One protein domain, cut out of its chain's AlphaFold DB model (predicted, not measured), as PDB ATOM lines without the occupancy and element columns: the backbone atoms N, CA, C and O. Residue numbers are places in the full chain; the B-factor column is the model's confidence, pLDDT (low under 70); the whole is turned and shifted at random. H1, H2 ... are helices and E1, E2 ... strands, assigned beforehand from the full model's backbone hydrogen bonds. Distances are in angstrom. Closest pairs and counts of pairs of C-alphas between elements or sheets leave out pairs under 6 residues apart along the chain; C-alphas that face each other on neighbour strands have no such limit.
ATOM      1  N   VAL A 196     -22.934   9.813   6.341       96.81
ATOM      2  CA  VAL A 196     -22.672  11.248   6.422       96.81
ATOM      3  C   VAL A 196     -23.498  11.808   7.570       96.81
ATOM      4  O   VAL A 196     -24.704  11.595   7.631       96.81
ATOM      5  N   ARG A 197     -22.849  12.523   8.485       95.56
ATOM      6  CA  ARG A 197     -23.482  13.271   9.569       95.56
ATOM      7  C   ARG A 197     -23.089  14.732   9.442       95.56
ATOM      8  O   ARG A 197     -21.902  15.068   9.513       95.56
ATOM      9  N   TYR A 198     -24.087  15.586   9.270       93.88
ATOM     10  CA  TYR A 198     -23.912  17.016   9.063       93.88
ATOM     11  C   TYR A 198     -24.985  17.777   9.839       93.88
ATOM     12  O   TYR A 198     -26.168  17.465   9.738       93.88
ATOM     13  N   GLY A 199     -24.571  18.742  10.666       89.00
ATOM     14  CA  GLY A 199     -25.470  19.355  11.644       89.00
ATOM     15  C   GLY A 199     -26.114  18.295  12.546       89.00
ATOM     16  O   GLY A 199     -25.407  17.505  13.179       89.00
ATOM     17  N   ASN A 200     -27.447  18.274  12.567       87.69
ATOM     18  CA  ASN A 200     -28.241  17.318  13.342       87.69
ATOM     19  C   ASN A 200     -28.756  16.131  12.514       87.69
ATOM     20  O   ASN A 200     -29.384  15.252  13.090       87.69
ATOM     21  N   SER A 201     -28.473  16.089  11.211       90.75
ATOM     22  CA  SER A 201     -28.976  15.050  10.313       90.75
ATOM     23  C   SER A 201     -27.921  13.984  10.043       90.75
ATOM     24  O   SER A 201     -26.707  14.233  10.062       90.75
ATOM     25  N   GLU A 202     -28.395  12.767   9.793       93.94
ATOM     26  CA  GLU A 202     -27.562  11.606   9.501       93.94
ATOM     27  C   GLU A 202     -28.156  10.800   8.344       93.94
ATOM     28  O   GLU A 202     -29.312  10.379   8.387       93.94
ATOM     29  N   TRP A 203     -27.329  10.525   7.337       94.94
ATOM     30  CA  TRP A 203     -27.658   9.653   6.215       94.94
ATOM     31  C   TRP A 203     -26.733   8.449   6.214       94.94
ATOM     32  O   TRP A 203     -25.517   8.601   6.312       94.94
ATOM     33  N   THR A 204     -27.301   7.253   6.088       94.62
ATOM     34  CA  THR A 204     -26.561   5.985   6.051       94.62
ATOM     35  C   THR A 204     -26.864   5.246   4.758       94.62
ATOM     36  O   THR A 204     -27.992   5.272   4.269       94.62
ATOM     37  N   LYS A 205     -25.857   4.581   4.197       91.19
ATOM     38  CA  LYS A 205     -25.994   3.776   2.988       91.19
ATOM     39  C   LYS A 205     -26.446   2.357   3.360       91.19
ATOM     40  O   LYS A 205     -25.729   1.649   4.062       91.19
ATOM     41  N   SER A 206     -27.616   1.946   2.879       84.38
ATOM     42  CA  SER A 206     -28.167   0.587   2.989       84.38
ATOM     43  C   SER A 206     -28.399   0.041   1.586       84.38
ATOM     44  O   SER A 206     -29.037   0.705   0.775       84.38
ATOM     45  N   ASP A 207     -27.852  -1.134   1.264       81.12
ATOM     46  CA  ASP A 207     -27.954  -1.751  -0.071       81.12
ATOM     47  C   ASP A 207     -27.645  -0.778  -1.228       81.12
ATOM     48  O   ASP A 207     -28.320  -0.734  -2.253       81.12
ATOM     49  N   SER A 208     -26.597   0.033  -1.055       80.94
ATOM     50  CA  SER A 208     -26.157   1.089  -1.986       80.94
ATOM     51  C   SER A 208     -27.075   2.312  -2.122       80.94
ATOM     52  O   SER A 208     -26.700   3.250  -2.824       80.94
ATOM     53  N   SER A 209     -28.199   2.359  -1.408       88.00
ATOM     54  CA  SER A 209     -29.099   3.514  -1.352       88.00
ATOM     55  C   SER A 209     -28.878   4.324  -0.078       88.00
ATOM     56  O   SER A 209     -28.650   3.764   0.993       88.00
ATOM     57  N   TRP A 210     -28.942   5.651  -0.174       93.50
ATOM     58  CA  TRP A 210     -28.921   6.517   1.002       93.50
ATOM     59  C   TRP A 210     -30.282   6.498   1.699       93.50
ATOM     60  O   TRP A 210     -31.317   6.557   1.040       93.50
ATOM     61  N   ILE A 211     -30.272   6.435   3.028       91.62
ATOM     62  CA  ILE A 211     -31.460   6.501   3.884       91.62
ATOM     63  C   ILE A 211     -31.199   7.539   4.976       91.62
ATOM     64  O   ILE A 211     -30.149   7.506   5.626       91.62
ATOM     65  N   SER A 212     -32.146   8.457   5.177       88.50
ATOM     66  CA  SER A 212     -32.138   9.380   6.313       88.50
ATOM     67  C   SER A 212     -32.505   8.632   7.592       88.50
ATOM     68  O   SER A 212     -33.508   7.914   7.636       88.50
ATOM     69  N   LYS A 213     -31.705   8.803   8.647       80.75
ATOM     70  CA  LYS A 213     -31.972   8.190   9.951       80.75
ATOM     71  C   LYS A 213     -33.272   8.701  10.568       80.75
ATOM     72  O   LYS A 213     -33.997   7.915  11.169       80.75
ATOM     73  N   ASP A 214     -33.551   9.990  10.410       72.56
ATOM     74  CA  ASP A 214     -34.657  10.654  11.102       72.56
ATOM     75  C   ASP A 214     -36.014  10.315  10.468       72.56
ATOM     76  O   ASP A 214     -37.016  10.207  11.171       72.56
ATOM     77  N   ALA A 215     -36.038  10.070   9.153       69.75
ATOM     78  CA  ALA A 215     -37.263   9.774   8.407       69.75
ATOM     79  C   ALA A 215     -37.449   8.285   8.053       69.75
ATOM     80  O   ALA A 215     -38.522   7.906   7.580       69.75
ATOM     81  N   ALA A 216     -36.413   7.448   8.227       78.69
ATOM     82  CA  ALA A 216     -36.355   6.066   7.723       78.69
ATOM     83  C   ALA A 216     -36.765   5.938   6.236       78.69
ATOM     84  O   ALA A 216     -37.291   4.915   5.798       78.69
ATOM     85  N   GLN A 217     -36.527   6.998   5.464       83.06
ATOM     86  CA  GLN A 217     -36.892   7.159   4.059       83.06
ATOM     87  C   GLN A 217     -35.672   7.629   3.258       83.06
ATOM     88  O   GLN A 217     -34.691   8.104   3.851       83.06
ATOM     89  N   PRO A 218     -35.696   7.492   1.919       85.62
ATOM     90  CA  PRO A 218     -34.696   8.117   1.068       85.62
ATOM     91  C   PRO A 218     -34.601   9.629   1.347       85.62
ATOM     92  O   PRO A 218     -35.623  10.245   1.656       85.62
ATOM     93  N   PRO A 219     -33.405  10.235   1.242       89.19
ATOM     94  CA  PRO A 219     -33.267  11.687   1.246       89.19
ATOM     95  C   PRO A 219     -34.115  12.321   0.135       89.19
ATOM     96  O   PRO A 219     -34.363  11.679  -0.891       89.19
ATOM     97  N   GLY A 220     -34.483  13.595   0.300       88.75
ATOM     98  CA  GLY A 220     -35.006  14.396  -0.803       88.75
ATOM     99  C   GLY A 220     -34.044  14.412  -1.997       88.75
ATOM    100  O   GLY A 220     -32.843  14.173  -1.851       88.75
ATOM    101  N   GLU A 221     -34.568  14.682  -3.194       91.88
ATOM    102  CA  GLU A 221     -33.820  14.603  -4.460       91.88
ATOM    103  C   GLU A 221     -32.508  15.405  -4.415       91.88
ATOM    104  O   GLU A 221     -31.440  14.864  -4.702       91.88
ATOM    105  N   GLN A 222     -32.558  16.651  -3.934       92.62
ATOM    106  CA  GLN A 222     -31.378  17.515  -3.819       92.62
ATOM    107  C   GLN A 222     -30.347  16.979  -2.816       92.62
ATOM    108  O   GLN A 222     -29.142  17.013  -3.076       92.62
ATOM    109  N   ALA A 223     -30.796  16.448  -1.675       93.00
ATOM    110  CA  ALA A 223     -29.906  15.847  -0.689       93.00
ATOM    111  C   ALA A 223     -29.262  14.557  -1.217       93.00
ATOM    112  O   ALA A 223     -28.075  14.321  -0.990       93.00
ATOM    113  N   LEU A 224     -30.013  13.740  -1.960       93.81
ATOM    114  CA  LEU A 224     -29.489  12.540  -2.605       93.81
ATOM    115  C   LEU A 224     -28.399  12.889  -3.629       93.81
ATOM    116  O   LEU A 224     -27.323  12.286  -3.595       93.81
ATOM    117  N   GLU A 225     -28.643  13.878  -4.491       95.56
ATOM    118  CA  GLU A 225     -27.649  14.386  -5.444       95.56
ATOM    119  C   GLU A 225     -26.400  14.920  -4.731       95.56
ATOM    120  O   GLU A 225     -25.274  14.596  -5.114       95.56
ATOM    121  N   ALA A 226     -26.574  15.679  -3.646       96.56
ATOM    122  CA  ALA A 226     -25.464  16.206  -2.861       96.56
ATOM    123  C   ALA A 226     -24.629  15.100  -2.195       96.56
ATOM    124  O   ALA A 226     -23.400  15.170  -2.205       96.56
ATOM    125  N   LEU A 227     -25.259  14.046  -1.664       95.81
ATOM    126  CA  LEU A 227     -24.557  12.886  -1.100       95.81
ATOM    127  C   LEU A 227     -23.747  12.138  -2.170       95.81
ATOM    128  O   LEU A 227     -22.606  11.742  -1.918       95.81
ATOM    129  N   GLN A 228     -24.301  11.975  -3.374       95.06
ATOM    130  CA  GLN A 228     -23.592  11.378  -4.510       95.06
ATOM    131  C   GLN A 228     -22.422  12.255  -4.976       95.06
ATOM    132  O   GLN A 228     -21.319  11.751  -5.208       95.06
ATOM    133  N   ALA A 229     -22.628  13.571  -5.063       96.25
ATOM    134  CA  ALA A 229     -21.585  14.532  -5.401       96.25
ATOM    135  C   ALA A 229     -20.462  14.541  -4.355       96.25
ATOM    136  O   ALA A 229     -19.285  14.594  -4.723       96.25
ATOM    137  N   LEU A 230     -20.800  14.436  -3.068       96.62
ATOM    138  CA  LEU A 230     -19.838  14.329  -1.973       96.62
ATOM    139  C   LEU A 230     -18.999  13.052  -2.108       96.62
ATOM    140  O   LEU A 230     -17.771  13.124  -2.092       96.62
ATOM    141  N   GLU A 231     -19.638  11.898  -2.323       94.69
ATOM    142  CA  GLU A 231     -18.946  10.623  -2.551       94.69
ATOM    143  C   GLU A 231     -17.992  10.710  -3.750       94.69
ATOM    144  O   GLU A 231     -16.816  10.356  -3.642       94.69
ATOM    145  N   GLN A 232     -18.457  11.249  -4.880       95.75
ATOM    146  CA  GLN A 232     -17.622  11.418  -6.067       95.75
ATOM    147  C   GLN A 232     -16.473  12.406  -5.835       95.75
ATOM    148  O   GLN A 232     -15.390  12.233  -6.397       95.75
ATOM    149  N   SER A 233     -16.684  13.437  -5.018       97.06
ATOM    150  CA  SER A 233     -15.641  14.405  -4.670       97.06
ATOM    151  C   SER A 233     -14.543  13.743  -3.850       97.06
ATOM    152  O   SER A 233     -13.379  13.884  -4.208       97.06
ATOM    153  N   PHE A 234     -14.879  12.914  -2.856       96.06
ATOM    154  CA  PHE A 234     -13.875  12.152  -2.108       96.06
ATOM    155  C   PHE A 234     -13.144  11.106  -2.949       96.06
ATOM    156  O   PHE A 234     -11.946  10.913  -2.756       96.06
ATOM    157  N   ARG A 235     -13.804  10.458  -3.914       95.81
ATOM    158  CA  ARG A 235     -13.134   9.496  -4.808       95.81
ATOM    159  C   ARG A 235     -12.026  10.147  -5.633       95.81
ATOM    160  O   ARG A 235     -10.979   9.533  -5.857       95.81
ATOM    161  N   THR A 236     -12.253  11.370  -6.108       96.06
ATOM    162  CA  THR A 236     -11.313  12.088  -6.982       96.06
ATOM    163  C   THR A 236     -10.454  13.114  -6.255       96.06
ATOM    164  O   THR A 236      -9.633  13.744  -6.912       96.06
ATOM    165  N   LEU A 237     -10.633  13.280  -4.941       97.44
ATOM    166  CA  LEU A 237     -10.000  14.342  -4.165       97.44
ATOM    167  C   LEU A 237      -8.479  14.291  -4.287       97.44
ATOM    168  O   LEU A 237      -7.859  13.246  -4.060       97.44
ATOM    169  N   GLN A 238      -7.898  15.442  -4.613       96.44
ATOM    170  CA  GLN A 238      -6.461  15.652  -4.629       96.44
ATOM    171  C   GLN A 238      -6.093  16.850  -3.768       96.44
ATOM    172  O   GLN A 238      -6.714  17.909  -3.849       96.44
ATOM    173  N   VAL A 239      -5.057  16.684  -2.957       95.88
ATOM    174  CA  VAL A 239      -4.410  17.797  -2.271       95.88
ATOM    175  C   VAL A 239      -3.316  18.380  -3.156       95.88
ATOM    176  O   VAL A 239      -2.668  17.664  -3.922       95.88
ATOM    177  N   THR A 240      -3.092  19.682  -3.035       93.12
ATOM    178  CA  THR A 240      -2.052  20.408  -3.778       93.12
ATOM    179  C   THR A 240      -0.819  20.707  -2.929       93.12
ATOM    180  O   THR A 240       0.208  21.118  -3.464       93.12
ATOM    181  N   GLY A 241      -0.899  20.474  -1.618       91.12
ATOM    182  CA  GLY A 241       0.199  20.674  -0.686       91.12
ATOM    183  C   GLY A 241      -0.250  20.594   0.766       91.12
ATOM    184  O   GLY A 241      -1.412  20.318   1.079       91.12
ATOM    185  N   THR A 242       0.691  20.849   1.663       87.75
ATOM    186  CA  THR A 242       0.444  20.966   3.100       87.75
ATOM    187  C   THR A 242       0.320  22.432   3.489       87.75
ATOM    188  O   THR A 242       1.095  23.273   3.043       87.75
ATOM    189  N   ALA A 243      -0.642  22.748   4.349       80.44
ATOM    190  CA  ALA A 243      -0.659  24.032   5.031       80.44
ATOM    191  C   ALA A 243       0.091  23.855   6.353       80.44
ATOM    192  O   ALA A 243      -0.223  22.947   7.128       80.44
ATOM    193  N   ALA A 244       1.110  24.688   6.597       57.00
ATOM    194  CA  ALA A 244       1.810  24.710   7.876       57.00
ATOM    195  C   ALA A 244       0.770  25.001   8.957       57.00
ATOM    196  O   ALA A 244       0.210  26.091   8.966       57.00
ATOM    197  N   THR A 245       0.473  23.978   9.764       52.00
ATOM    198  CA  THR A 245      -0.461  23.933  10.891       52.00
ATOM    199  C   THR A 245      -1.256  25.228  11.044       52.00
ATOM    200  O   THR A 245      -0.760  26.170  11.666       52.00
ATOM    201  N   ILE A 246      -2.486  25.296  10.507       51.84
ATOM    202  CA  ILE A 246      -3.441  26.281  11.027       51.84
ATOM    203  C   ILE A 246      -3.530  25.958  12.515       51.84
ATOM    204  O   ILE A 246      -4.023  24.903  12.913       51.84
ATOM    205  N   ARG A 247      -2.872  26.821  13.282       48.09
ATOM    206  CA  ARG A 247      -2.641  26.786  14.715       48.09
ATOM    207  C   ARG A 247      -3.754  26.043  15.459       48.09
ATOM    208  O   ARG A 247      -4.922  26.420  15.371       48.09
ATOM    209  N   ALA A 248      -3.381  25.005  16.215       40.28
ATOM    210  CA  ALA A 248      -4.287  24.275  17.108       40.28
ATOM    211  C   ALA A 248      -4.943  25.196  18.167       40.28
ATOM    212  O   ALA A 248      -5.926  24.817  18.797       40.28
ATOM    213  N   ASP A 249      -4.419  26.415  18.324       36.47
ATOM    214  CA  ASP A 249      -4.860  27.517  19.180       36.47
ATOM    215  C   ASP A 249      -5.854  28.505  18.527       36.47
ATOM    216  O   ASP A 249      -6.181  29.530  19.118       36.47
ATOM    217  N   GLY A 250      -6.437  28.184  17.366       40.19
ATOM    218  CA  GLY A 250      -7.767  28.716  17.032       40.19
ATOM    219  C   GLY A 250      -7.839  30.091  16.359       40.19
ATOM    220  O   GLY A 250      -8.898  30.714  16.386       40.19
ATOM    221  N   ALA A 251      -6.792  30.543  15.670       38.31
ATOM    222  CA  ALA A 251      -6.959  31.556  14.622       38.31
ATOM    223  C   ALA A 251      -7.253  30.848  13.293       38.31
ATOM    224  O   ALA A 251      -6.396  30.731  12.419       38.31
ATOM    225  N   ALA A 252      -8.456  30.288  13.199       46.28
ATOM    226  CA  ALA A 252      -8.960  29.712  11.971       46.28
ATOM    227  C   ALA A 252      -9.266  30.849  10.988       46.28
ATOM    228  O   ALA A 252     -10.016  31.774  11.295       46.28
ATOM    229  N   GLU A 253      -8.755  30.723   9.773       57.28
ATOM    230  CA  GLU A 253      -9.600  30.983   8.616       57.28
ATOM    231  C   GLU A 253     -10.952  30.304   8.874       57.28
ATOM    232  O   GLU A 253     -10.989  29.122   9.230       57.28
ATOM    233  N   THR A 254     -12.041  31.068   8.829       74.75
ATOM    234  CA  THR A 254     -13.378  30.649   9.259       74.75
ATOM    235  C   THR A 254     -13.724  29.264   8.716       74.75
ATOM    236  O   THR A 254     -13.913  29.105   7.512       74.75
ATOM    237  N   VAL A 255     -13.823  28.256   9.596       85.12
ATOM    238  CA  VAL A 255     -14.305  26.924   9.199       85.12
ATOM    239  C   VAL A 255     -15.709  27.099   8.633       85.12
ATOM    240  O   VAL A 255     -16.630  27.469   9.358       85.12
ATOM    241  N   THR A 256     -15.854  26.852   7.336       89.12
ATOM    242  CA  THR A 256     -17.106  27.062   6.603       89.12
ATOM    243  C   THR A 256     -18.032  25.869   6.763       89.12
ATOM    244  O   THR A 256     -19.237  26.030   6.936       89.12
ATOM    245  N   HIS A 257     -17.458  24.663   6.778       92.69
ATOM    246  CA  HIS A 257     -18.201  23.424   6.944       92.69
ATOM    247  C   HIS A 257     -17.458  22.432   7.835       92.69
ATOM    248  O   HIS A 257     -16.240  22.266   7.739       92.69
ATOM    249  N   GLN A 258     -18.221  21.704   8.653       94.81
ATOM    250  CA  GLN A 258     -17.748  20.531   9.378       94.81
ATOM    251  C   GLN A 258     -18.707  19.362   9.145       94.81
ATOM    252  O   GLN A 258     -19.885  19.443   9.482       94.81
ATOM    253  N   VAL A 259     -18.189  18.255   8.615       96.50
ATOM    254  CA  VAL A 259     -18.954  17.033   8.340       96.50
ATOM    255  C   VAL A 259     -18.252  15.836   8.965       96.50
ATOM    256  O   VAL A 259     -17.028  15.762   8.986       96.50
ATOM    257  N   THR A 260     -19.008  14.890   9.516       97.62
ATOM    258  CA  THR A 260     -18.457  13.586   9.908       97.62
ATOM    259  C   THR A 260     -18.903  12.553   8.901       97.62
ATOM    260  O   THR A 260     -20.095  12.404   8.657       97.62
ATOM    261  N   ILE A 261     -17.955  11.820   8.343       97.00
ATOM    262  CA  ILE A 261     -18.237  10.723   7.426       97.00
ATOM    263  C   ILE A 261     -17.786   9.407   8.040       97.00
ATOM    264  O   ILE A 261     -16.858   9.386   8.846       97.00
ATOM    265  N   ARG A 262     -18.421   8.309   7.645       96.19
ATOM    266  CA  ARG A 262     -17.950   6.963   7.965       96.19
ATOM    267  C   ARG A 262     -17.352   6.309   6.738       96.19
ATOM    268  O   ARG A 262     -17.991   6.282   5.689       96.19
ATOM    269  N   HIS A 263     -16.165   5.751   6.908       93.06
ATOM    270  CA  HIS A 263     -15.467   4.961   5.906       93.06
ATOM    271  C   HIS A 263     -14.796   3.773   6.601       93.06
ATOM    272  O   HIS A 263     -14.063   3.965   7.573       93.06
ATOM    273  N   ASP A 264     -15.074   2.555   6.133       89.69
ATOM    274  CA  ASP A 264     -14.514   1.308   6.670       89.69
ATOM    275  C   ASP A 264     -14.677   1.202   8.193       89.69
ATOM    276  O   ASP A 264     -13.738   0.941   8.945       89.69
ATOM    277  N   ASN A 265     -15.902   1.467   8.661       89.12
ATOM    278  CA  ASN A 265     -16.283   1.454  10.077       89.12
ATOM    279  C   ASN A 265     -15.526   2.462  10.973       89.12
ATOM    280  O   ASN A 265     -15.594   2.376  12.198       89.12
ATOM    281  N   ARG A 266     -14.831   3.440  10.382       94.50
ATOM    282  CA  ARG A 266     -14.185   4.550  11.092       94.50
ATOM    283  C   ARG A 266     -14.916   5.850  10.806       94.50
ATOM    284  O   ARG A 266     -15.215   6.158   9.654       94.50
ATOM    285  N   ASP A 267     -15.187   6.612  11.859       96.44
ATOM    286  CA  ASP A 267     -15.727   7.961  11.730       96.44
ATOM    287  C   ASP A 267     -14.570   8.957  11.565       96.44
ATOM    288  O   ASP A 267     -13.651   9.006  12.382       96.44
ATOM    289  N   LEU A 268     -14.619   9.746  10.492       96.81
ATOM    290  CA  LEU A 268     -13.646  10.775  10.149       96.81
ATOM    291  C   LEU A 268     -14.350  12.131  10.155       96.81
ATOM    292  O   LEU A 268     -15.338  12.335   9.446       96.81
ATOM    293  N   THR A 269     -13.855  13.074  10.956       96.31
ATOM    294  CA  THR A 269     -14.335  14.459  10.928       96.31
ATOM    295  C   THR A 269     -13.526  15.259   9.926       96.31
ATOM    296  O   THR A 269     -12.301  15.327  10.004       96.31
ATOM    297  N   LEU A 270     -14.240  15.893   9.008       95.62
ATOM    298  CA  LEU A 270     -13.707  16.755   7.977       95.62
ATOM    299  C   LEU A 270     -14.090  18.196   8.271       95.62
ATOM    300  O   LEU A 270     -15.225  18.476   8.666       95.62
ATOM    301  N   ARG A 271     -13.147  19.101   8.048       94.44
ATOM    302  CA  ARG A 271     -13.361  20.543   8.135       94.44
ATOM    303  C   ARG A 271     -12.872  21.182   6.850       94.44
ATOM    304  O   ARG A 271     -11.758  20.886   6.423       94.44
ATOM    305  N   LEU A 272     -13.702  22.032   6.262       93.94
ATOM    306  CA  LEU A 272     -13.332  22.892   5.144       93.94
ATOM    307  C   LEU A 272     -13.141  24.312   5.653       93.94
ATOM    308  O   LEU A 272     -13.864  24.765   6.545       93.94
ATOM    309  N   SER A 273     -12.155  24.989   5.089       90.25
ATOM    310  CA  SER A 273     -11.911  26.393   5.358       90.25
ATOM    311  C   SER A 273     -11.500  27.109   4.081       90.25
ATOM    312  O   SER A 273     -10.835  26.536   3.213       90.25
ATOM    313  N   SER A 274     -11.906  28.369   3.993       85.88
ATOM    314  CA  SER A 274     -11.457  29.300   2.969       85.88
ATOM    315  C   SER A 274     -10.669  30.401   3.652       85.88
ATOM    316  O   SER A 274     -11.137  30.990   4.631       85.88
ATOM    317  N   GLY A 275      -9.477  30.666   3.135       72.38
ATOM    318  CA  GLY A 275      -8.596  31.657   3.707       72.38
ATOM    319  C   GLY A 275      -9.044  33.085   3.507       72.38
ATOM    320  O   GLY A 275      -9.995  33.393   2.785       72.38
ATOM    321  N   SER A 276      -8.344  33.976   4.200       68.19
ATOM    322  CA  SER A 276      -8.597  35.415   4.102       68.19
ATOM    323  C   SER A 276      -8.229  35.975   2.724       68.19
ATOM    324  O   SER A 276      -8.758  37.013   2.318       68.19
ATOM    325  N   THR A 277      -7.363  35.275   1.985       68.19
ATOM    326  CA  THR A 277      -6.939  35.627   0.632       68.19
ATOM    327  C   THR A 277      -7.652  34.762  -0.406       68.19
ATOM    328  O   THR A 277      -7.817  33.553  -0.253       68.19
ATOM    329  N   ALA A 278      -8.038  35.371  -1.530       64.50
ATOM    330  CA  ALA A 278      -8.635  34.642  -2.643       64.50
ATOM    331  C   ALA A 278      -7.707  33.515  -3.139       64.50
ATOM    332  O   ALA A 278      -6.573  33.765  -3.541       64.50
ATOM    333  N   GLY A 279      -8.222  32.282  -3.154       69.50
ATOM    334  CA  GLY A 279      -7.493  31.091  -3.609       69.50
ATOM    335  C   GLY A 279      -6.960  30.200  -2.486       69.50
ATOM    336  O   GLY A 279      -6.586  29.062  -2.764       69.50
ATOM    337  N   GLU A 280      -6.997  30.664  -1.239       85.50
ATOM    338  CA  GLU A 280      -6.678  29.860  -0.060       85.50
ATOM    339  C   GLU A 280      -7.849  28.925   0.260       85.50
ATOM    340  O   GLU A 280      -8.910  29.359   0.702       85.50
ATOM    341  N   ASN A 281      -7.680  27.635  -0.023       91.69
ATOM    342  CA  ASN A 281      -8.707  26.621   0.178       91.69
ATOM    343  C   ASN A 281      -8.090  25.428   0.886       91.69
ATOM    344  O   ASN A 281      -7.125  24.847   0.382       91.69
ATOM    345  N   TYR A 282      -8.659  25.044   2.023       93.00
ATOM    346  CA  TYR A 282      -8.071  24.015   2.863       93.00
ATOM    347  C   TYR A 282      -9.080  22.982   3.329       93.00
ATOM    348  O   TYR A 282     -10.276  23.237   3.485       93.00
ATOM    349  N   ILE A 283      -8.547  21.797   3.601       94.38
ATOM    350  CA  ILE A 283      -9.271  20.695   4.211       94.38
ATOM    351  C   ILE A 283      -8.441  20.073   5.329       94.38
ATOM    352  O   ILE A 283      -7.225  19.926   5.225       94.38
ATOM    353  N   HIS A 284      -9.114  19.668   6.393       93.44
ATOM    354  CA  HIS A 284      -8.542  18.865   7.463       93.44
ATOM    355  C   HIS A 284      -9.399  17.625   7.678       93.44
ATOM    356  O   HIS A 284     -10.625  17.727   7.726       93.44
ATOM    357  N   ARG A 285      -8.756  16.470   7.861       94.44
ATOM    358  CA  ARG A 285      -9.397  15.202   8.233       94.44
ATOM    359  C   ARG A 285      -8.820  14.743   9.567       94.44
ATOM    360  O   ARG A 285      -7.622  14.847   9.780       94.44
ATOM    361  N   SER A 286      -9.675  14.278  10.471       93.19
ATOM    362  CA  SER A 286      -9.336  14.022  11.881       93.19
ATOM    363  C   SER A 286      -8.249  12.975  12.140       93.19
ATOM    364  O   SER A 286      -7.816  12.839  13.278       93.19
ATOM    365  N   ASP A 287      -7.854  12.204  11.132       91.75
ATOM    366  CA  ASP A 287      -6.750  11.243  11.179       91.75
ATOM    367  C   ASP A 287      -5.382  11.863  10.837       91.75
ATOM    368  O   ASP A 287      -4.369  11.176  10.941       91.75
ATOM    369  N   PHE A 288      -5.337  13.148  10.477       89.31
ATOM    370  CA  PHE A 288      -4.111  13.920  10.288       89.31
ATOM    371  C   PHE A 288      -4.016  15.059  11.305       89.31
ATOM    372  O   PHE A 288      -5.019  15.598  11.762       89.31
ATOM    373  N   ASP A 289      -2.788  15.461  11.626       85.69
ATOM    374  CA  ASP A 289      -2.474  16.545  12.565       85.69
ATOM    375  C   ASP A 289      -2.379  17.930  11.895       85.69
ATOM    376  O   ASP A 289      -1.909  18.902  12.493       85.69
ATOM    377  N   ARG A 290      -2.790  18.024  10.627       87.44
ATOM    378  CA  ARG A 290      -2.551  19.186   9.770       87.44
ATOM    379  C   ARG A 290      -3.631  19.389   8.722       87.44
ATOM    380  O   ARG A 290      -4.427  18.503   8.416       87.44
ATOM    381  N   TRP A 291      -3.601  20.585   8.151       90.50
ATOM    382  CA  TRP A 291      -4.439  20.988   7.035       90.50
ATOM    383  C   TRP A 291      -3.718  20.757   5.708       90.50
ATOM    384  O   TRP A 291      -2.489  20.848   5.613       90.50
ATOM    385  N   PHE A 292      -4.502  20.492   4.675       92.94
ATOM    386  CA  PHE A 292      -4.036  20.306   3.310       92.94
ATOM    387  C   PHE A 292      -4.637  21.373   2.414       92.94
ATOM    388  O   PHE A 292      -5.814  21.708   2.551       92.94
ATOM    389  N   ALA A 293      -3.826  21.888   1.498       93.00
ATOM    390  CA  ALA A 293      -4.291  22.795   0.466       93.00
ATOM    391  C   ALA A 293      -5.068  22.014  -0.600       93.00
ATOM    392  O   ALA A 293      -4.694  20.896  -0.972       93.00
ATOM    393  N   LEU A 294      -6.143  22.619  -1.093       94.00
ATOM    394  CA  LEU A 294      -6.946  22.122  -2.199       94.00
ATOM    395  C   LEU A 294      -6.865  23.069  -3.389       94.00
ATOM    396  O   LEU A 294      -6.628  24.273  -3.258       94.00
ATOM    397  N   SER A 295      -7.134  22.526  -4.573       94.44
ATOM    398  CA  SER A 295      -7.529  23.366  -5.694       94.44
ATOM    399  C   SER A 295      -8.871  24.039  -5.374       94.44
ATOM    400  O   SER A 295      -9.704  23.483  -4.654       94.44
ATOM    401  N   ARG A 296      -9.122  25.214  -5.961       93.44
ATOM    402  CA  ARG A 296     -10.445  25.852  -5.872       93.44
ATOM    403  C   ARG A 296     -11.555  24.910  -6.349       93.44
ATOM    404  O   ARG A 296     -12.614  24.859  -5.745       93.44
ATOM    405  N   TYR A 297     -11.295  24.144  -7.405       94.81
ATOM    406  CA  TYR A 297     -12.259  23.203  -7.965       94.81
ATOM    407  C   TYR A 297     -12.673  22.113  -6.963       94.81
ATOM    408  O   TYR A 297     -13.865  21.879  -6.779       94.81
ATOM    409  N   ASP A 298     -11.710  21.464  -6.303       96.25
ATOM    410  CA  ASP A 298     -12.005  20.405  -5.330       96.25
ATOM    411  C   ASP A 298     -12.689  20.959  -4.079       96.25
ATOM    412  O   ASP A 298     -13.611  20.340  -3.547       96.25
ATOM    413  N   HIS A 299     -12.266  22.145  -3.636       95.56
ATOM    414  CA  HIS A 299     -12.894  22.831  -2.517       95.56
ATOM    415  C   HIS A 299     -14.348  23.214  -2.821       95.56
ATOM    416  O   HIS A 299     -15.239  22.846  -2.056       95.56
ATOM    417  N   ASP A 300     -14.601  23.894  -3.944       95.19
ATOM    418  CA  ASP A 300     -15.935  24.373  -4.323       95.19
ATOM    419  C   ASP A 300     -16.911  23.196  -4.480       95.19
ATOM    420  O   ASP A 300     -18.026  23.251  -3.969       95.19
ATOM    421  N   ARG A 301     -16.471  22.071  -5.064       96.81
ATOM    422  CA  ARG A 301     -17.291  20.849  -5.161       96.81
ATOM    423  C   ARG A 301     -17.723  20.292  -3.806       96.81
ATOM    424  O   ARG A 301     -18.870  19.869  -3.658       96.81
ATOM    425  N   LEU A 302     -16.812  20.256  -2.834       97.06
ATOM    426  CA  LEU A 302     -17.124  19.799  -1.478       97.06
ATOM    427  C   LEU A 302     -18.046  20.792  -0.762       97.06
ATOM    428  O   LEU A 302     -19.035  20.381  -0.156       97.06
ATOM    429  N   ALA A 303     -17.740  22.087  -0.851       95.75
ATOM    430  CA  ALA A 303     -18.522  23.147  -0.225       95.75
ATOM    431  C   ALA A 303     -19.954  23.206  -0.781       95.75
ATOM    432  O   ALA A 303     -20.904  23.280  -0.005       95.75
ATOM    433  N   ASP A 304     -20.136  23.090  -2.099       96.69
ATOM    434  CA  ASP A 304     -21.458  23.102  -2.729       96.69
ATOM    435  C   ASP A 304     -22.327  21.925  -2.291       96.69
ATOM    436  O   ASP A 304     -23.492  22.127  -1.936       96.69
ATOM    437  N   ALA A 305     -21.768  20.712  -2.245       97.06
ATOM    438  CA  ALA A 305     -22.491  19.547  -1.743       97.06
ATOM    439  C   ALA A 305     -22.935  19.750  -0.282       97.06
ATOM    440  O   ALA A 305     -24.091  19.510   0.062       97.06
ATOM    441  N   LEU A 306     -22.048  20.259   0.583       96.19
ATOM    442  CA  LEU A 306     -22.369  20.509   1.993       96.19
ATOM    443  C   LEU A 306     -23.354  21.669   2.186       96.19
ATOM    444  O   LEU A 306     -24.178  21.624   3.098       96.19
ATOM    445  N   ARG A 307     -23.317  22.686   1.322       95.69
ATOM    446  CA  ARG A 307     -24.288  23.784   1.307       95.69
ATOM    447  C   ARG A 307     -25.687  23.289   0.942       95.69
ATOM    448  O   ARG A 307     -26.643  23.709   1.586       95.69
ATOM    449  N   ILE A 308     -25.812  22.402  -0.048       95.25
ATOM    450  CA  ILE A 308     -27.101  21.793  -0.418       95.25
ATOM    451  C   ILE A 308     -27.646  20.963   0.748       95.25
ATOM    452  O   ILE A 308     -28.797  21.143   1.133       95.25
ATOM    453  N   LEU A 309     -26.804  20.135   1.381       93.62
ATOM    454  CA  LEU A 309     -27.212  19.388   2.576       93.62
ATOM    455  C   LEU A 309     -27.638  20.314   3.719       93.62
ATOM    456  O   LEU A 309     -28.609  20.021   4.402       93.62
ATOM    457  N   SER A 310     -26.953  21.442   3.920       91.69
ATOM    458  CA  SER A 310     -27.360  22.437   4.917       91.69
ATOM    459  C   SER A 310     -28.748  23.012   4.632       91.69
ATOM    460  O   SER A 310     -29.549  23.138   5.552       91.69
ATOM    461  N   ALA A 311     -29.030  23.352   3.371       89.50
ATOM    462  CA  ALA A 311     -30.307  23.935   2.970       89.50
ATOM    463  C   ALA A 311     -31.476  22.953   3.146       89.50
ATOM    464  O   ALA A 311     -32.544  23.368   3.593       89.50
ATOM    465  N   GLU A 312     -31.265  21.664   2.862       85.12
ATOM    466  CA  GLU A 312     -32.274  20.621   3.095       85.12
ATOM    467  C   GLU A 312     -32.659  20.543   4.580       85.12
ATOM    468  O   GLU A 312     -33.838  20.567   4.928       85.12
ATOM    469  N   ILE A 313     -31.661  20.537   5.473       85.56
ATOM    470  CA  ILE A 313     -31.880  20.484   6.928       85.56
ATOM    471  C   ILE A 313     -32.724  21.675   7.402       85.56
ATOM    472  O   ILE A 313     -33.580  21.533   8.279       85.56
ATOM    473  N   ASP A 314     -32.482  22.861   6.849       84.62
ATOM    474  CA  ASP A 314     -33.221  24.065   7.227       84.62
ATOM    475  C   ASP A 314     -34.656  24.065   6.656       84.62
ATOM    476  O   ASP A 314     -35.593  24.517   7.329       84.62
ATOM    477  N   ALA A 315     -34.866  23.485   5.470       80.69
ATOM    478  CA  ALA A 315     -36.189  23.311   4.868       80.69
ATOM    479  C   ALA A 315     -37.064  22.313   5.653       80.69
ATOM    480  O   ALA A 315     -38.242  22.587   5.917       80.69
ATOM    481  N   GLU A 316     -36.485  21.184   6.080       76.38
ATOM    482  CA  GLU A 316     -37.165  20.170   6.896       76.38
ATOM    483  C   GLU A 316     -37.620  20.743   8.247       76.38
ATOM    484  O   GLU A 316     -38.774  20.552   8.647       76.38
ATOM    485  N   LYS A 317     -36.761  21.521   8.925       75.25
ATOM    486  CA  LYS A 317     -37.127  22.212  10.175       75.25
ATOM    487  C   LYS A 317     -38.295  23.172   9.981       75.25
ATOM    488  O   LYS A 317     -39.243  23.145  10.761       75.25
ATOM    489  N   THR A 318     -38.244  23.988   8.927       73.88
ATOM    490  CA  THR A 318     -39.284  24.990   8.644       73.88
ATOM    491  C   THR A 318     -40.643  24.329   8.392       73.88
ATOM    492  O   THR A 318     -41.679  24.812   8.856       73.88
ATOM    493  N   THR A 319     -40.650  23.187   7.699       73.62
ATOM    494  CA  THR A 319     -41.873  22.420   7.430       73.62
ATOM    495  C   THR A 319     -42.424  21.799   8.714       73.62
ATOM    496  O   THR A 319     -43.614  21.937   8.989       73.62
ATOM    497  N   ALA A 320     -41.570  21.197   9.547       71.50
ATOM    498  CA  ALA A 320     -41.980  20.617  10.826       71.50
ATOM    499  C   ALA A 320     -42.574  21.665  11.792       71.50
ATOM    500  O   ALA A 320     -43.589  21.403  12.442       71.50
ATOM    501  N   GLU A 321     -41.984  22.862  11.869       74.44
ATOM    502  CA  GLU A 321     -42.511  23.971  12.676       74.44
ATOM    503  C   GLU A 321     -43.859  24.479  12.148       74.44
ATOM    504  O   GLU A 321     -44.785  24.699  12.931       74.44
ATOM    505  N   THR A 322     -43.999  24.595  10.824       70.94
ATOM    506  CA  THR A 322     -45.248  25.034  10.184       70.94
ATOM    507  C   THR A 322     -46.381  24.034  10.423       70.94
ATOM    508  O   THR A 322     -47.471  24.435  10.824       70.94
ATOM    509  N   THR A 323     -46.135  22.731  10.254       73.81
ATOM    510  CA  THR A 323     -47.138  21.687  10.522       73.81
ATOM    511  C   THR A 323     -47.570  21.690  11.989       73.81
ATOM    512  O   THR A 323     -48.764  21.649  12.281       73.81
ATOM    513  N   ARG A 324     -46.621  21.835  12.922       74.12
ATOM    514  CA  ARG A 324     -46.919  21.884  14.361       74.12
ATOM    515  C   ARG A 324     -47.726  23.123  14.765       74.12
ATOM    516  O   ARG A 324     -48.531  23.037  15.687       74.12
ATOM    517  N   ALA A 325     -47.532  24.256  14.091       69.25
ATOM    518  CA  ALA A 325     -48.315  25.471  14.318       69.25
ATOM    519  C   ALA A 325     -49.766  25.359  13.812       69.25
ATOM    520  O   ALA A 325     -50.637  26.065  14.308       69.25
ATOM    521  N   ILE A 326     -50.030  24.475  12.845       72.06
ATOM    522  CA  ILE A 326     -51.369  24.250  12.277       72.06
ATOM    523  C   ILE A 326     -52.159  23.202  13.088       72.06
ATOM    524  O   ILE A 326     -53.384  23.271  13.140       72.06
ATOM    525  N   GLU A 327     -51.487  22.257  13.756       67.62
ATOM    526  CA  GLU A 327     -52.118  21.178  14.546       67.62
ATOM    527  C   GLU A 327     -52.475  21.539  16.002       67.62
ATOM    528  O   GLU A 327     -53.025  20.701  16.718       67.62
ATOM    529  N   LEU A 328     -52.215  22.769  16.455       53.72
ATOM    530  CA  LEU A 328     -52.697  23.287  17.743       53.72
ATOM    531  C   LEU A 328     -53.911  24.209  17.521       53.72
ATOM    532  O   LEU A 328     -53.720  25.417  17.375       53.72
TER     533      LEU A 328
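AT A GLANCE: This is residues 196 to 328 of the 330 residues of the protein "Uncharacterized protein DUF4340" of Chromatocurvus halotolerans (UniProt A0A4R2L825). One strongly twisted sheet of eight strands makes a long wall, with two helices, H1 and H2, side by side over one face, running opposite ways, and no named helix over the other face. H2 crosses the strands, and residues 317 to 328, of which 317 to 326 belong to H2, stick out as a tail. The 133 printed residues hold two named helices and eight named strands, in the order E1 E2 E3 H1 E4 E5 E6 E7 E8 H2; the sheet runs E3 - E2 - E1 - E5 - E6 - E7 - E8 - E4, all antiparallel. The class is mixed, helices and strands, in two layers, helices on one face of a sheet. The whole is only just compact, close to loose, with a radius of gyration of the C-alphas of 16.5 A, and elongated, spanning 54 by 34 by 25 A.

HOW THE PARTS SIT: Start with E1, residues 196 to 198, E2, 201 to 206, and E3, 209 to 212, a meander, each strand the antiparallel neighbour of the one before; look for N 203 and O 196 at 2.8 A, and N 206 and O 209 at 2.8 A. H1, residues 221 to 236, is on the sheet over E3, only just slantwise to the strands at 58 degrees to E3 on the local plane. E4, residues 239 to 243, is an edge strand, as is E3. E5, 255 to 263, E6, 266 to 274, E7, 281 to 285, and E8, 291 to 294, make a second meander: N 268 and O 261 are 2.8 A apart, N 271 and O 284 2.9 A, N 292 and O 283 2.8 A. E1 and E5 are antiparallel neighbours, with N 197 and O 260 within hydrogen-bond range at 2.8 A, and E8 and E4 are antiparallel neighbours, with N 240 and O 293 within hydrogen-bond range at 2.9 A. H2, residues 296 to 326, is on the same face as H1, over E5 and E7, across the strands at 90 degrees to E5 on the local plane, at a height over the sheet of 8.9 A. With its residues 298 to 312 alone H2 touches H1, a shallow tilt of 24 degrees, opposite ways; the closest C-alphas are those of Ala 226 and Ala 305, 4.6 A apart. In H1 and H2 every O i to N i+4 pair is within hydrogen-bond range.

IN THESE COORDINATES: Find C-alpha 196 at (-22.672, 11.248, 6.422), where E1 begins. H1 starts at C-alpha 221, (-33.820, 14.603, -4.460), and runs 22.8 A; E5 measures 22.2 A and E6 26.2 A. H2 runs 44.8 A to C-alpha 326 at (-51.369, 24.250, 12.277).

THE WHOLE: The C-alphas of Gly 241 and Leu 328, the two farthest apart, are 56.1 A apart. The printed part has no cut, and the link from E4 to E5, 11 residues, is long. Confidence is under 70 at residues 215, 244 to 253, 276 to 279, 325 and 327 to 328.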